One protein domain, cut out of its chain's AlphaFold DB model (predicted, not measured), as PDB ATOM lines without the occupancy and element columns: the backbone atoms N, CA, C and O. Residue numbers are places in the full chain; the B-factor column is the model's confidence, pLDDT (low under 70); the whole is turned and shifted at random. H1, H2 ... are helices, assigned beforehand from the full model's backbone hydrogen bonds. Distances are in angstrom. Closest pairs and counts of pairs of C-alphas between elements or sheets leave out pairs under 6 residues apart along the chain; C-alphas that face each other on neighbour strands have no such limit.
ATOM      1  N   TYR A   6     127.594 111.373 132.702       92.00
ATOM      2  CA  TYR A   6     126.207 111.357 132.261       92.00
ATOM      3  C   TYR A   6     125.246 111.129 133.434       92.00
ATOM      4  O   TYR A   6     125.636 110.737 134.539       92.00
ATOM      5  N   ARG A   7     123.958 111.380 133.187       93.75
ATOM      6  CA  ARG A   7     122.853 111.075 134.105       93.75
ATOM      7  C   ARG A   7     121.758 110.354 133.341       93.75
ATOM      8  O   ARG A   7     121.567 110.595 132.150       93.75
ATOM      9  N   ARG A   8     121.034 109.471 134.025       94.00
ATOM     10  CA  ARG A   8     119.794 108.910 133.477       94.00
ATOM     11  C   ARG A   8     118.702 109.976 133.535       94.00
ATOM     12  O   ARG A   8     118.744 110.861 134.390       94.00
ATOM     13  N   LEU A   9     117.720 109.887 132.644       94.06
ATOM     14  CA  LEU A   9     116.572 110.789 132.680       94.06
ATOM     15  C   LEU A   9     115.813 110.597 134.005       94.06
ATOM     16  O   LEU A   9     115.461 109.473 134.350       94.06
ATOM     17  N   GLY A  10     115.609 111.684 134.753       94.94
ATOM     18  CA  GLY A  10     114.968 111.660 136.074       94.94
ATOM     19  C   GLY A  10     115.877 111.265 137.248       94.94
ATOM     20  O   GLY A  10     115.420 111.278 138.385       94.94
ATOM     21  N   ASP A  11     117.152 110.946 137.006       95.00
ATOM     22  CA  ASP A  11     118.130 110.644 138.059       95.00
ATOM     23  C   ASP A  11     118.978 111.890 138.365       95.00
ATOM     24  O   ASP A  11     119.413 112.614 137.465       95.00
ATOM     25  N   THR A  12     119.240 112.144 139.643       93.06
ATOM     26  CA  THR A  12     120.139 113.221 140.087       93.06
ATOM     27  C   THR A  12     121.583 112.741 140.212       93.06
ATOM     28  O   THR A  12     122.508 113.559 140.241       93.06
ATOM     29  N   LYS A  13     121.807 111.420 140.239       95.44
ATOM     30  CA  LYS A  13     123.132 110.827 140.393       95.44
ATOM     31  C   LYS A  13     123.957 110.966 139.116       95.44
ATOM     32  O   LYS A  13     123.614 110.427 138.062       95.44
ATOM     33  N   LEU A  14     125.095 111.645 139.241       93.94
ATOM     34  CA  LEU A  14     126.134 111.691 138.215       93.94
ATOM     35  C   LEU A  14     126.858 110.340 138.138       93.94
ATOM     36  O   LEU A  14     127.140 109.712 139.162       93.94
ATOM     37  N   ARG A  15     127.135 109.877 136.921       94.50
ATOM     38  CA  ARG A  15     127.865 108.637 136.641       94.50
ATOM     39  C   ARG A  15     128.961 108.934 135.633       94.50
ATOM     40  O   ARG A  15     128.744 109.745 134.741       94.50
ATOM     41  N   SER A  16     130.093 108.254 135.759       94.25
ATOM     42  CA  SER A  16     131.182 108.309 134.786       94.25
ATOM     43  C   SER A  16     131.176 107.045 133.925       94.25
ATOM     44  O   SER A  16     130.830 105.966 134.414       94.25
ATOM     45  N   SER A  17     131.515 107.189 132.647       91.62
ATOM     46  CA  SER A  17     131.764 106.092 131.718       91.62
ATOM     47  C   SER A  17     133.013 106.396 130.910       91.62
ATOM     48  O   SER A  17     133.132 107.471 130.326       91.62
ATOM     49  N   ASP A  18     133.880 105.399 130.799       94.00
ATOM     50  CA  ASP A  18     134.917 105.368 129.779       94.00
ATOM     51  C   ASP A  18     134.335 104.688 128.536       94.00
ATOM     52  O   ASP A  18     133.857 103.553 128.606       94.00
ATOM     53  N   PHE A  19     134.253 105.412 127.423       90.69
ATOM     54  CA  PHE A  19     133.678 104.895 126.188       90.69
ATOM     55  C   PHE A  19     134.355 105.499 124.964       90.69
ATOM     56  O   PHE A  19     134.811 106.642 124.970       90.69
ATOM     57  N   ARG A  20     134.334 104.742 123.866       90.69
ATOM     58  CA  ARG A  20     134.721 105.231 122.545       90.69
ATOM     59  C   ARG A  20     133.477 105.526 121.720       90.69
ATOM     60  O   ARG A  20     132.636 104.650 121.530       90.69
ATOM     61  N   LEU A  21     133.376 106.749 121.206       89.38
ATOM     62  CA  LEU A  21     132.301 107.141 120.301       89.38
ATOM     63  C   LEU A  21     132.692 106.848 118.851       89.38
ATOM     64  O   LEU A  21     133.734 107.303 118.386       89.38
ATOM     65  N   VAL A  22     131.836 106.126 118.132       92.81
ATOM     66  CA  VAL A  22     131.931 105.945 116.678       92.81
ATOM     67  C   VAL A  22     130.609 106.395 116.074       92.81
ATOM     68  O   VAL A  22     129.552 105.893 116.450       92.81
ATOM     69  N   THR A  23     130.663 107.355 115.156       93.25
ATOM     70  CA  THR A  23     129.485 107.895 114.464       93.25
ATOM     71  C   THR A  23     129.603 107.668 112.966       93.25
ATOM     72  O   THR A  23     130.697 107.755 112.415       93.25
ATOM     73  N   ALA A  24     128.475 107.448 112.296       93.62
ATOM     74  CA  ALA A  24     128.396 107.384 110.843       93.62
ATOM     75  C   ALA A  24     127.173 108.178 110.372       93.62
ATOM     76  O   ALA A  24     126.146 108.199 111.051       93.62
ATOM     77  N   SER A  25     127.280 108.836 109.219       91.81
ATOM     78  CA  SER A  25     126.169 109.560 108.602       91.81
ATOM     79  C   SER A  25     126.255 109.442 107.085       91.81
ATOM     80  O   SER A  25     127.344 109.540 106.522       91.81
ATOM     81  N   ASN A  26     125.113 109.216 106.438       91.12
ATOM     82  CA  ASN A  26     124.960 109.310 104.985       91.12
ATOM     83  C   ASN A  26     124.691 110.756 104.526       91.12
ATOM     84  O   ASN A  26     124.849 111.063 103.348       91.12
ATOM     85  N   GLU A  27     124.292 111.633 105.449       88.50
ATOM     86  CA  GLU A  27     124.018 113.041 105.194       88.50
ATOM     87  C   GLU A  27     125.277 113.893 105.366       88.50
ATOM     88  O   GLU A  27     126.193 113.592 106.139       88.50
ATOM     89  N   LYS A  28     125.315 115.031 104.671       91.19
ATOM     90  CA  LYS A  28     126.404 116.000 104.837       91.19
ATOM     91  C   LYS A  28     126.231 116.740 106.162       91.19
ATOM     92  O   LYS A  28     125.466 117.694 106.243       91.19
ATOM     93  N   LEU A  29     126.992 116.356 107.186       92.69
ATOM     94  CA  LEU A  29     126.894 116.941 108.533       92.69
ATOM     95  C   LEU A  29     127.027 118.476 108.559       92.69
ATOM     96  O   LEU A  29     126.287 119.143 109.275       92.69
ATOM     97  N   LEU A  30     127.907 119.053 107.730       92.25
ATOM     98  CA  LEU A  30     128.047 120.511 107.602       92.25
ATOM     99  C   LEU A  30     126.748 121.202 107.157       92.25
ATOM    100  O   LEU A  30     126.452 122.304 107.614       92.25
ATOM    101  N   ARG A  31     125.957 120.546 106.298       95.62
ATOM    102  CA  ARG A  31     124.642 121.042 105.876       95.62
ATOM    103  C   ARG A  31     123.671 121.061 107.056       95.62
ATOM    104  O   ARG A  31     123.016 122.070 107.273       95.62
ATOM    105  N   LEU A  32     123.648 120.000 107.865       94.44
ATOM    106  CA  LEU A  32     122.794 119.923 109.058       94.44
ATOM    107  C   LEU A  32     123.151 120.991 110.102       94.44
ATOM    108  O   LEU A  32     122.268 121.516 110.776       94.44
ATOM    109  N   VAL A  33     124.437 121.341 110.225       95.12
ATOM    110  CA  VAL A  33     124.879 122.463 111.070       95.12
ATOM    111  C   VAL A  33     124.360 123.794 110.524       95.12
ATOM    112  O   VAL A  33     123.844 124.603 111.293       95.12
ATOM    113  N   ALA A  34     124.462 124.019 109.210       95.81
ATOM    114  CA  ALA A  34     123.974 125.240 108.569       95.81
ATOM    115  C   ALA A  34     122.444 125.401 108.679       95.81
ATOM    116  O   ALA A  34     121.958 126.514 108.853       95.81
ATOM    117  N   GLU A  35     121.697 124.297 108.635       96.94
ATOM    118  CA  GLU A  35     120.237 124.265 108.794       96.94
ATOM    119  C   GLU A  35     119.778 124.326 110.268       96.94
ATOM    120  O   GLU A  35     118.584 124.273 110.546       96.94
ATOM    121  N   GLY A  36     120.705 124.414 111.233       95.06
ATOM    122  CA  GLY A  36     120.388 124.463 112.667       95.06
ATOM    123  C   GLY A  36     119.896 123.137 113.261       95.06
ATOM    124  O   GLY A  36     119.525 123.089 114.432       95.06
ATOM    125  N   GLN A  37     119.920 122.051 112.484       96.31
ATOM    126  CA  GLN A  37     119.506 120.713 112.914       96.31
ATOM    127  C   GLN A  37     120.600 119.982 113.707       96.31
ATOM    128  O   GLN A  37     120.315 119.039 114.444       96.31
ATOM    129  N   MET A  38     121.857 120.418 113.586       94.75
ATOM    130  CA  MET A  38     122.983 119.896 114.358       94.75
ATOM    131  C   MET A  38     123.715 121.018 115.088       94.75
ATOM    132  O   MET A  38     124.047 122.060 114.522       94.75
ATOM    133  N   ARG A  39     124.040 120.774 116.360       95.06
ATOM    134  CA  ARG A  39     124.845 121.709 117.139       95.06
ATOM    135  C   ARG A  39     126.289 121.741 116.642       95.06
ATOM    136  O   ARG A  39     126.956 120.708 116.557       95.06
ATOM    137  N   LYS A  40     126.789 122.952 116.398       93.81
ATOM    138  CA  LYS A  40     128.152 123.216 115.914       93.81
ATOM    139  C   LYS A  40     129.241 122.665 116.847       93.81
ATOM    140  O   LYS A  40     130.236 122.132 116.372       93.81
ATOM    141  N   ASP A  41     129.051 122.751 118.162       93.00
ATOM    142  CA  ASP A  41     130.013 122.248 119.151       93.00
ATOM    143  C   ASP A  41     130.091 120.714 119.191       93.00
ATOM    144  O   ASP A  41     131.165 120.150 119.378       93.00
ATOM    145  N   PHE A  42     128.967 120.028 118.973       91.38
ATOM    146  CA  PHE A  42     128.950 118.577 118.823       91.38
ATOM    147  C   PHE A  42     129.640 118.142 117.528       91.38
ATOM    148  O   PHE A  42     130.473 117.242 117.580       91.38
ATOM    149  N   PHE A  43     129.346 118.812 116.407       92.56
ATOM    150  CA  PHE A  43     129.981 118.548 115.112       92.56
ATOM    151  C   PHE A  43     131.510 118.526 115.230       92.56
ATOM    152  O   PHE A  43     132.117 117.496 114.960       92.56
ATOM    153  N   TYR A  44     132.122 119.597 115.747       90.25
ATOM    154  CA  TYR A  44     133.584 119.663 115.864       90.25
ATOM    155  C   TYR A  44     134.187 118.578 116.760       90.25
ATOM    156  O   TYR A  44     135.326 118.183 116.542       90.25
ATOM    157  N   ARG A  45     133.442 118.072 117.752       89.25
ATOM    158  CA  ARG A  45     133.917 116.996 118.635       89.25
ATOM    159  C   ARG A  45     133.919 115.628 117.964       89.25
ATOM    160  O   ARG A  45     134.739 114.793 118.326       89.25
ATOM    161  N   ILE A  46     132.997 115.378 117.034       91.56
ATOM    162  CA  ILE A  46     132.883 114.073 116.365       91.56
ATOM    163  C   ILE A  46     133.657 114.004 115.045       91.56
ATOM    164  O   ILE A  46     133.865 112.911 114.529       91.56
ATOM    165  N   THR A  47     134.089 115.142 114.493       87.75
ATOM    166  CA  THR A  47     134.782 115.206 113.194       87.75
ATOM    167  C   THR A  47     136.301 115.341 113.283       87.75
ATOM    168  O   THR A  47     136.926 115.612 112.264       87.75
ATOM    169  N   ASP A  48     136.902 115.164 114.461       86.25
ATOM    170  CA  ASP A  48     138.363 115.253 114.633       86.25
ATOM    171  C   ASP A  48     139.115 114.208 113.783       86.25
ATOM    172  O   ASP A  48     140.125 114.506 113.151       86.25
TER     173      ASP A  48
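This is residues 6 to 48 of the 129 residues of a protein of Spirochaetales bacterium (UniProt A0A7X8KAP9). The printed part has little regular structure: a long arm with no named element, residues 6 to 28, folds back on itself near its far end and leads to a small hairpin of two short helices, H1 and H2, side by side. Residues 8 to 13 stick out at the far end of the arm. The 43 printed residues hold two named helices, H1 then H2, and no named strand; the class is all helix, with 13 residues in named elements. The whole is only just extended, close to loose, with a radius of gyration of the C-alphas of 13.9 A and spans of 36 by 21 by 17 A.

After the long stretch come H1, residues 29 to 34, and H2, residues 40 to 46, joined by a tight link of 5 residues. They touch and form a helical hairpin; their closest C-alphas, those of Val 33 and Lys 40, are 5.9 A apart. They run opposite ways at a shallow tilt of 11 degrees. In H1 and H2 every O i to N i+4 pair is within hydrogen-bond range.

The printed part begins at C-alpha 6, (126.207, 111.357, 132.261). H1 begins at C-alpha 29, (126.894, 116.941, 108.533), and is 8.8 A long from first to last C-alpha. H2 is 10.3 A long and ends at C-alpha 46, (132.883, 114.073, 116.365).

The two C-alphas farthest apart, those of Lys 13 and Lys 28, are 36.1 A apart. The printed part has no cut, and no printed residue has a pLDDT under 70.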